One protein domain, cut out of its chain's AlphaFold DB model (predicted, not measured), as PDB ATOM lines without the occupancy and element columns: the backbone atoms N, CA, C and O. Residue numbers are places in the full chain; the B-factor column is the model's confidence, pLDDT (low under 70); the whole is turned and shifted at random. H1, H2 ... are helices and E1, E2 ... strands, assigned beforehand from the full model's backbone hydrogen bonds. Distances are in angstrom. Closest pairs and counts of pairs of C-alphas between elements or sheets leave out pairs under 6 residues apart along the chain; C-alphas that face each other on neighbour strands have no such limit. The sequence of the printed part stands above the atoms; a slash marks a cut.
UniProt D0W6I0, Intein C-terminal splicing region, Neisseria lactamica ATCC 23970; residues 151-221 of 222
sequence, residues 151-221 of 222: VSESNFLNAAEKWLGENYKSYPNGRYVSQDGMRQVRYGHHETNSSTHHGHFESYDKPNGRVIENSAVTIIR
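This is residues 151 to 221 of the 222 residues of the protein "Intein C-terminal splicing region" of Neisseria lactamica ATCC 23970 (UniProt D0W6I0). What shape is this? A twisted sheet of five strands has one long helix, H1, along one face, making two layers, while the short helix H2 only grazes the sheet. The long hairpin of E4 and E5 lies on one side of E3, and the short strands E1 and E2 lie on the other. What is it made of, and how large is it? The printed part has 71 residues with two named helices and five named strands, in the order H1, E1, E2, E3, H2, E4, E5; the class is mixed, helices and strands. The sheet's order is E1, E2, E3, E4, E5, all antiparallel. The whole is compact, with a radius of gyration of the C-alphas of 11.6 A and spans of 31 by 22 by 20 A.

Where does the first helix stand? H1, residues 153 to 164, is on the sheet at a height of 8.2 A and runs along the strands, at 14 degrees on the local plane to E3, residues 183 to 186. It lies over E3 and only just over E4, residues 198 to 204, on which 3 of its C-alphas fall. The closest C-alphas of H1 and E3 are those of Leu 164 and Arg 183, 6.3 A apart. How are the strands paired? E1, residues 169 to 171, E2, residues 175 to 177, and E3 form a meander, each strand the antiparallel neighbour of the one before, with N 169 and O 177 at 2.8 A and N 185 and O 176 at 2.8 A. E3 and E4 have N 184 and O 202 at 2.8 A; the hairpin of E4 and E5, residues 211 to 220, has N 201 and O 215 at 2.9 A, these four pairs being within hydrogen-bond range. What of the second helix? H2, residues 189 to 193, grazes the sheet with residues 190 to 192; its closest C-alphas to E4 are those of Glu 191 and His 198, 5.4 A apart. H1 and H2 are apart, and in both every O i to N i+4 pair is within hydrogen-bond range.

Where does H1 begin? Its C-alpha 153 is at (315.951, 322.876, 426.345), and it is 16.3 A long. How long are the strands? E1 is 6.6 A, E2 6.7 A, E3 10.2 A, E4 20.0 A and E5 25.4 A, ending at C-alpha 220 at (317.185, 320.038, 431.284); H2, between E3 and E4, is 5.9 A.

How far does it reach? The two C-alphas farthest apart are those of Lys 206 and Arg 221, at 32.7 A. Is it unbroken and confident? The printed part has no cut and no long link, and its mean pLDDT is 85.4. Residues 190 to 196 are under 70.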
ATOM      1  N   VAL A 151     321.436 323.967 431.143       84.06
ATOM      2  CA  VAL A 151     320.542 324.954 430.523       84.06
ATOM      3  C   VAL A 151     319.189 324.302 430.237       84.06
ATOM      4  O   VAL A 151     319.126 323.089 430.067       84.06
ATOM      5  N   SER A 152     318.102 325.071 430.184       87.31
ATOM      6  CA  SER A 152     316.820 324.519 429.735       87.31
ATOM      7  C   SER A 152     316.833 324.220 428.227       87.31
ATOM      8  O   SER A 152     317.599 324.844 427.487       87.31
ATOM      9  N   GLU A 153     316.022 323.268 427.763       88.50
ATOM     10  CA  GLU A 153     315.951 322.876 426.345       88.50
ATOM     11  C   GLU A 153     315.625 324.076 425.453       88.50
ATOM     12  O   GLU A 153     316.366 324.368 424.509       88.50
ATOM     13  N   SER A 154     314.622 324.867 425.830       88.62
ATOM     14  CA  SER A 154     314.268 326.104 425.128       88.62
ATOM     15  C   SER A 154     315.437 327.098 425.033       88.62
ATOM     16  O   SER A 154     315.705 327.672 423.975       88.62
ATOM     17  N   ASN A 155     316.191 327.287 426.120       88.75
ATOM     18  CA  ASN A 155     317.343 328.191 426.141       88.75
ATOM     19  C   ASN A 155     318.520 327.667 425.304       88.75
ATOM     20  O   ASN A 155     319.194 328.458 424.638       88.75
ATOM     21  N   PHE A 156     318.750 326.351 425.297       89.69
ATOM     22  CA  PHE A 156     319.742 325.727 424.424       89.69
ATOM     23  C   PHE A 156     319.403 325.963 422.951       89.69
ATOM     24  O   PHE A 156     320.264 326.407 422.192       89.69
ATOM     25  N   LEU A 157     318.152 325.706 422.553       90.88
ATOM     26  CA  LEU A 157     317.699 325.876 421.171       90.88
ATOM     27  C   LEU A 157     317.800 327.341 420.724       90.88
ATOM     28  O   LEU A 157     318.368 327.620 419.668       90.88
ATOM     29  N   ASN A 158     317.381 328.290 421.567       90.75
ATOM     30  CA  ASN A 158     317.521 329.725 421.292       90.75
ATOM     31  C   ASN A 158     318.987 330.136 421.069       90.75
ATOM     32  O   ASN A 158     319.320 330.898 420.153       90.75
ATOM     33  N   ALA A 159     319.893 329.631 421.906       90.12
ATOM     34  CA  ALA A 159     321.315 329.902 421.769       90.12
ATOM     35  C   ALA A 159     321.927 329.204 420.543       90.12
ATOM     36  O   ALA A 159     322.789 329.793 419.885       90.12
ATOM     37  N   ALA A 160     321.465 327.998 420.196       91.81
ATOM     38  CA  ALA A 160     321.839 327.279 418.981       91.81
ATOM     39  C   ALA A 160     321.492 328.074 417.721       91.81
ATOM     40  O   ALA A 160     322.375 328.300 416.891       91.81
ATOM     41  N   GLU A 161     320.263 328.571 417.607       92.56
ATOM     42  CA  GLU A 161     319.839 329.384 416.464       92.56
ATOM     43  C   GLU A 161     320.662 330.667 416.342       92.56
ATOM     44  O   GLU A 161     321.233 330.954 415.285       92.56
ATOM     45  N   LYS A 162     320.822 331.403 417.450       90.56
ATOM     46  CA  LYS A 162     321.638 332.625 417.482       90.56
ATOM     47  C   LYS A 162     323.095 332.349 417.106       90.56
ATOM     48  O   LYS A 162     323.726 333.145 416.404       90.56
ATOM     49  N   TRP A 163     323.651 331.240 417.588       90.31
ATOM     50  CA  TRP A 163     325.045 330.893 417.362       90.31
ATOM     51  C   TRP A 163     325.311 330.373 415.956       90.31
ATOM     52  O   TRP A 163     326.363 330.694 415.404       90.31
ATOM     53  N   LEU A 164     324.393 329.622 415.349       92.25
ATOM     54  CA  LEU A 164     324.483 329.216 413.946       92.25
ATOM     55  C   LEU A 164     324.312 330.431 413.022       92.25
ATOM     56  O   LEU A 164     325.092 330.604 412.077       92.25
ATOM     57  N   GLY A 165     323.407 331.340 413.385       91.69
ATOM     58  CA  GLY A 165     323.032 332.509 412.597       91.69
ATOM     59  C   GLY A 165     322.011 332.170 411.511       91.69
ATOM     60  O   GLY A 165     321.628 331.016 411.330       91.69
ATOM     61  N   GLU A 166     321.577 333.195 410.783       93.06
ATOM     62  CA  GLU A 166     320.575 333.064 409.722       93.06
ATOM     63  C   GLU A 166     320.993 332.059 408.634       93.06
ATOM     64  O   GLU A 166     322.179 331.857 408.359       93.06
ATOM     65  N   ASN A 167     319.998 331.451 407.979       95.00
ATOM     66  CA  ASN A 167     320.179 330.523 406.857       95.00
ATOM     67  C   ASN A 167     321.031 329.279 407.181       95.00
ATOM     68  O   ASN A 167     321.681 328.715 406.290       95.00
ATOM     69  N   TYR A 168     321.047 328.838 408.443       95.81
ATOM     70  CA  TYR A 168     321.636 327.551 408.800       95.81
ATOM     71  C   TYR A 168     320.892 326.400 408.106       95.81
ATOM     72  O   TYR A 168     319.704 326.482 407.793       95.81
ATOM     73  N   LYS A 169     321.609 325.309 407.842       96.25
ATOM     74  CA  LYS A 169     321.078 324.115 407.180       96.25
ATOM     75  C   LYS A 169     320.844 323.008 408.197       96.25
ATOM     76  O   LYS A 169     321.722 322.728 409.013       96.25
ATOM     77  N   SER A 170     319.688 322.362 408.106       95.25
ATOM     78  CA  SER A 170     319.371 321.146 408.855       95.25
ATOM     79  C   SER A 170     319.788 319.907 408.061       95.25
ATOM     80  O   SER A 170     319.587 319.832 406.848       95.25
ATOM     81  N   TYR A 171     320.378 318.942 408.755       92.75
ATOM     82  CA  TYR A 171     320.800 317.643 408.246       92.75
ATOM     83  C   TYR A 171     320.213 316.526 409.129       92.75
ATOM     84  O   TYR A 171     319.862 316.769 410.288       92.75
ATOM     85  N   PRO A 172     320.132 315.281 408.619       91.56
ATOM     86  CA  PRO A 172     319.671 314.139 409.406       91.56
ATOM     87  C   PRO A 172     320.426 313.966 410.732       91.56
ATOM     88  O   PRO A 172     321.574 314.389 410.870       91.56
ATOM     89  N   ASN A 173     319.789 313.274 411.682       86.56
ATOM     90  CA  ASN A 173     320.320 312.974 413.019       86.56
ATOM     91  C   ASN A 173     320.580 314.211 413.899       86.56
ATOM     92  O   ASN A 173     321.516 314.214 414.691       86.56
ATOM     93  N   GLY A 174     319.751 315.253 413.772       89.88
ATOM     94  CA  GLY A 174     319.819 316.437 414.640       89.88
ATOM     95  C   GLY A 174     321.095 317.252 414.447       89.88
ATOM     96  O   GLY A 174     321.660 317.777 415.406       89.88
ATOM     97  N   ARG A 175     321.593 317.313 413.209       94.12
ATOM     98  CA  ARG A 175     322.803 318.049 412.854       94.12
ATOM     99  C   ARG A 175     322.422 319.348 412.153       94.12
ATOM    100  O   ARG A 175     321.849 319.323 411.070       94.12
ATOM    101  N   TYR A 176     322.821 320.477 412.721       95.62
ATOM    102  CA  TYR A 176     322.532 321.810 412.191       95.62
ATOM    103  C   TYR A 176     323.842 322.533 411.901       95.62
ATOM    104  O   TYR A 176     324.733 322.517 412.742       95.62
ATOM    105  N   VAL A 177     323.998 323.136 410.722       95.06
ATOM    106  CA  VAL A 177     325.276 323.718 410.274       95.06
ATOM    107  C   VAL A 177     325.068 325.148 409.795       95.06
ATOM    108  O   VAL A 177     324.147 325.413 409.025       95.06
ATOM    109  N   SER A 178     325.928 326.071 410.225       94.69
ATOM    110  CA  SER A 178     325.871 327.475 409.810       94.69
ATOM    111  C   SER A 178     326.030 327.634 408.295       94.69
ATOM    112  O   SER A 178     326.642 326.798 407.631       94.69
ATOM    113  N   GLN A 179     325.517 328.735 407.737       94.25
ATOM    114  CA  GLN A 179     325.558 329.002 406.291       94.25
ATOM    115  C   GLN A 179     326.981 328.944 405.702       94.25
ATOM    116  O   GLN A 179     327.181 328.439 404.597       94.25
ATOM    117  N   ASP A 180     327.969 329.428 406.460       91.25
ATOM    118  CA  ASP A 180     329.396 329.410 406.108       91.25
ATOM    119  C   ASP A 180     330.065 328.029 406.274       91.25
ATOM    120  O   ASP A 180     331.218 327.857 405.890       91.25
ATOM    121  N   GLY A 181     329.372 327.039 406.847       91.62
ATOM    122  CA  GLY A 181     329.898 325.700 407.119       91.62
ATOM    123  C   GLY A 181     330.911 325.616 408.267       91.62
ATOM    124  O   GLY A 181     331.511 324.559 408.461       91.62
ATOM    125  N   MET A 182     331.133 326.705 409.008       90.06
ATOM    126  CA  MET A 182     332.178 326.805 410.035       90.06
ATOM    127  C   MET A 182     331.730 326.360 411.428       90.06
ATOM    128  O   MET A 182     332.582 326.125 412.285       90.06
ATOM    129  N   ARG A 183     330.422 326.263 411.674       91.50
ATOM    130  CA  ARG A 183     329.830 325.943 412.980       91.50
ATOM    131  C   ARG A 183     328.760 324.877 412.830       91.50
ATOM    132  O   ARG A 183     328.046 324.846 411.827       91.50
ATOM    133  N   GLN A 184     328.628 324.036 413.843       93.12
ATOM    134  CA  GLN A 184     327.625 322.989 413.901       93.12
ATOM    135  C   GLN A 184     327.054 322.829 415.300       93.12
ATOM    136  O   GLN A 184     327.802 322.776 416.270       93.12
ATOM    137  N   VAL A 185     325.740 322.647 415.378       93.38
ATOM    138  CA  VAL A 185     325.071 322.144 416.574       93.38
ATOM    139  C   VAL A 185     324.691 320.685 416.352       93.38
ATOM    140  O   VAL A 185     324.142 320.339 415.301       93.38
ATOM    141  N   ARG A 186     325.005 319.822 417.325       91.62
ATOM    142  CA  ARG A 186     324.451 318.463 417.398       91.62
ATOM    143  C   ARG A 186     323.457 318.386 418.539       91.62
ATOM    144  O   ARG A 186     323.819 318.619 419.692       91.62
ATOM    145  N   TYR A 187     322.231 318.055 418.179       89.50
ATOM    146  CA  TYR A 187     321.115 317.862 419.085       89.50
ATOM    147  C   TYR A 187     320.133 316.869 418.452       89.50
ATOM    148  O   TYR A 187     319.096 317.240 417.905       89.50
ATOM    149  N   GLY A 188     320.534 315.598 418.407       80.25
ATOM    150  CA  GLY A 188     319.770 314.508 417.814       80.25
ATOM    151  C   GLY A 188     319.434 313.414 418.820       80.25
ATOM    152  O   GLY A 188     319.695 313.524 420.013       80.25
ATOM    153  N   HIS A 189     318.860 312.315 418.324       72.31
ATOM    154  CA  HIS A 189     318.412 311.185 419.147       72.31
ATOM    155  C   HIS A 189     319.516 310.615 420.060       72.31
ATOM    156  O   HIS A 189     319.234 310.162 421.166       72.31
ATOM    157  N   HIS A 190     320.774 310.640 419.607       60.25
ATOM    158  CA  HIS A 190     321.913 310.166 420.391       60.25
ATOM    159  C   HIS A 190     322.200 311.084 421.587       60.25
ATOM    160  O   HIS A 190     322.451 310.613 422.694       60.25
ATOM    161  N   GLU A 191     322.130 312.397 421.388       66.69
ATOM    162  CA  GLU A 191     322.356 313.389 422.434       66.69
ATOM    163  C   GLU A 191     321.168 313.478 423.410       66.69
ATOM    164  O   GLU A 191     321.360 313.679 424.613       66.69
ATOM    165  N   THR A 192     319.943 313.235 422.926       63.56
ATOM    166  CA  THR A 192     318.720 313.368 423.730       63.56
ATOM    167  C   THR A 192     318.345 312.136 424.559       63.56
ATOM    168  O   THR A 192     317.622 312.311 425.548       63.56
ATOM    169  N   ASN A 193     318.848 310.944 424.203       60.78
ATOM    170  CA  ASN A 193     318.589 309.664 424.889       60.78
ATOM    171  C   ASN A 193     319.820 309.032 425.558       60.78
ATOM    172  O   ASN A 193     319.733 307.921 426.083       60.78
ATOM    173  N   SER A 194     320.970 309.707 425.547       61.38
ATOM    174  CA  SER A 194     322.109 309.282 426.368       61.38
ATOM    175  C   SER A 194     321.815 309.461 427.868       61.38
ATOM    176  O   SER A 194     320.850 310.122 428.250       61.38
ATOM    177  N   SER A 195     322.663 308.897 428.736       63.97
ATOM    178  CA  SER A 195     322.535 308.997 430.203       63.97
ATOM    179  C   SER A 195     322.470 310.437 430.732       63.97
ATOM    180  O   SER A 195     322.042 310.662 431.859       63.97
ATOM    181  N   THR A 196     322.901 311.404 429.925       68.56
ATOM    182  CA  THR A 196     322.822 312.840 430.192       68.56
ATOM    183  C   THR A 196     322.208 313.512 428.975       68.56
ATOM    184  O   THR A 196     322.830 313.524 427.919       68.56
ATOM    185  N   HIS A 197     321.009 314.077 429.088       83.88
ATOM    186  CA  HIS A 197     320.428 314.870 428.006       83.88
ATOM    187  C   HIS A 197     321.346 316.078 427.744       83.88
ATOM    188  O   HIS A 197     321.606 316.862 428.655       83.88
ATOM    189  N   HIS A 198     321.941 316.172 426.554       85.88
ATOM    190  CA  HIS A 198     322.958 317.184 426.254       85.88
ATOM    191  C   HIS A 198     322.890 317.639 424.797       85.88
ATOM    192  O   HIS A 198     322.134 317.100 423.996       85.88
ATOM    193  N   GLY A 199     323.681 318.646 424.454       87.56
ATOM    194  CA  GLY A 199     323.891 319.091 423.084       87.56
ATOM    195  C   GLY A 199     325.318 319.584 422.890       87.56
ATOM    196  O   GLY A 199     326.039 319.833 423.859       87.56
ATOM    197  N   HIS A 200     325.744 319.700 421.637       87.62
ATOM    198  CA  HIS A 200     327.097 320.138 421.303       87.62
ATOM    199  C   HIS A 200     327.109 321.367 420.408       87.62
ATOM    200  O   HIS A 200     326.363 321.425 419.436       87.62
ATOM    201  N   PHE A 201     328.043 322.273 420.685       87.62
ATOM    202  CA  PHE A 201     328.444 323.387 419.832       87.62
ATOM    203  C   PHE A 201     329.855 323.117 419.299       87.62
ATOM    204  O   PHE A 201     330.819 323.087 420.064       87.62
ATOM    205  N   GLU A 202     329.991 322.898 417.994       87.75
ATOM    206  CA  GLU A 202     331.244 322.502 417.345       87.75
ATOM    207  C   GLU A 202     331.703 323.527 416.302       87.75
ATOM    208  O   GLU A 202     330.951 323.873 415.390       87.75
ATOM    209  N   SER A 203     332.951 323.987 416.404       86.06
ATOM    210  CA  SER A 203     333.576 324.873 415.409       86.06
ATOM    211  C   SER A 203     334.592 324.107 414.571       86.06
ATOM    212  O   SER A 203     335.318 323.252 415.088       86.06
ATOM    213  N   TYR A 204     334.696 324.451 413.289       84.38
ATOM    214  CA  TYR A 204     335.623 323.837 412.340       84.38
ATOM    215  C   TYR A 204     336.791 324.758 411.968       84.38
ATOM    216  O   TYR A 204     336.674 325.980 411.991       84.38
ATOM    217  N   ASP A 205     337.929 324.171 411.582       77.75
ATOM    218  CA  ASP A 205     339.066 324.921 411.019       77.75
ATOM    219  C   ASP A 205     338.776 325.522 409.636       77.75
ATOM    220  O   ASP A 205     339.363 326.536 409.259       77.75
ATOM    221  N   LYS A 206     337.879 324.891 408.881       82.94
ATOM    222  CA  LYS A 206     337.363 325.317 407.577       82.94
ATOM    223  C   LYS A 206     335.993 324.666 407.337       82.94
ATOM    224  O   LYS A 206     335.668 323.713 408.048       82.94
ATOM    225  N   PRO A 207     335.217 325.078 406.320       87.44
ATOM    226  CA  PRO A 207     333.921 324.461 406.050       87.44
ATOM    227  C   PRO A 207     334.052 322.944 405.839       87.44
ATOM    228  O   PRO A 207     334.881 322.504 405.038       87.44
ATOM    229  N   ASN A 208     333.265 322.149 406.577       79.81
ATOM    230  CA  ASN A 208     333.348 320.674 406.618       79.81
ATOM    231  C   ASN A 208     334.739 320.115 406.994       79.81
ATOM    232  O   ASN A 208     335.125 319.022 406.572       79.81
ATOM    233  N   GLY A 209     335.522 320.895 407.734       84.44
ATOM    234  CA  GLY A 209     336.872 320.558 408.155       84.44
ATOM    235  C   GLY A 209     336.927 319.713 409.425       84.44
ATOM    236  O   GLY A 209     336.048 318.906 409.722       84.44
ATOM    237  N   ARG A 210     338.004 319.886 410.188       81.94
ATOM    238  CA  ARG A 210     338.196 319.227 411.481       81.94
ATOM    239  C   ARG A 210     337.621 320.082 412.594       81.94
ATOM    240  O   ARG A 210     337.790 321.299 412.588       81.94
ATOM    241  N   VAL A 211     337.007 319.429 413.576       81.94
ATOM    242  CA  VAL A 211     336.520 320.085 414.791       81.94
ATOM    243  C   VAL A 211     337.711 320.659 415.566       81.94
ATOM    244  O   VAL A 211     338.634 319.930 415.937       81.94
ATOM    245  N   ILE A 212     337.708 321.973 415.780       77.94
ATOM    246  CA  ILE A 212     338.712 322.725 416.552       77.94
ATOM    247  C   ILE A 212     338.178 323.232 417.892       77.94
ATOM    248  O   ILE A 212     338.963 323.707 418.713       77.94
ATOM    249  N   GLU A 213     336.875 323.108 418.117       77.44
ATOM    250  CA  GLU A 213     336.168 323.401 419.361       77.44
ATOM    251  C   GLU A 213     334.951 322.493 419.442       77.44
ATOM    252  O   GLU A 213     334.279 322.299 418.433       77.44
ATOM    253  N   ASN A 214     334.689 321.929 420.615       79.69
ATOM    254  CA  ASN A 214     333.482 321.157 420.877       79.69
ATOM    255  C   ASN A 214     333.039 321.434 422.306       79.69
ATOM    256  O   ASN A 214     333.629 320.886 423.231       79.69
ATOM    257  N   SER A 215     332.027 322.266 422.491       79.25
ATOM    258  CA  SER A 215     331.440 322.525 423.801       79.25
ATOM    259  C   SER A 215     330.212 321.646 423.981       79.25
ATOM    260  O   SER A 215     329.254 321.758 423.222       79.25
ATOM    261  N   ALA A 216     330.257 320.761 424.977       80.88
ATOM    262  CA  ALA A 216     329.121 319.950 425.394       80.88
ATOM    263  C   ALA A 216     328.368 320.671 426.514       80.88
ATOM    264  O   ALA A 216     328.992 321.137 427.469       80.88
ATOM    265  N   VAL A 217     327.047 320.749 426.390       80.12
ATOM    266  CA  VAL A 217     326.168 321.457 427.322       80.12
ATOM    267  C   VAL A 217     325.118 320.480 427.818       80.12
ATOM    268  O   VAL A 217     324.447 319.852 427.000       80.12
ATOM    269  N   THR A 218     324.974 320.338 429.135       83.62
ATOM    270  CA  THR A 218     323.901 319.518 429.710       83.62
ATOM    271  C   THR A 218     322.592 320.288 429.605       83.62
ATOM    272  O   THR A 218     322.550 321.490 429.859       83.62
ATOM    273  N   ILE A 219     321.521 319.607 429.223       85.62
ATOM    274  CA  ILE A 219     320.222 320.214 428.953       85.62
ATOM    275  C   ILE A 219     319.181 319.590 429.885       85.62
ATOM    276  O   ILE A 219     319.133 318.372 430.059       85.62
ATOM    277  N   ILE A 220     318.342 320.428 430.481       85.19
ATOM    278  CA  ILE A 220     317.185 320.038 431.284       85.19
ATOM    279  C   ILE A 220     315.941 320.271 430.425       85.19
ATOM    280  O   ILE A 220     315.757 321.373 429.915       85.19
ATOM    281  N   ARG A 221     315.107 319.242 430.255       82.06
ATOM    282  CA  ARG A 221     313.855 319.352 429.492       82.06
ATOM    283  C   ARG A 221     312.892 320.291 430.223       82.06
ATOM    284  O   ARG A 221     312.706 320.121 431.431       82.06
TER     285      ARG A 221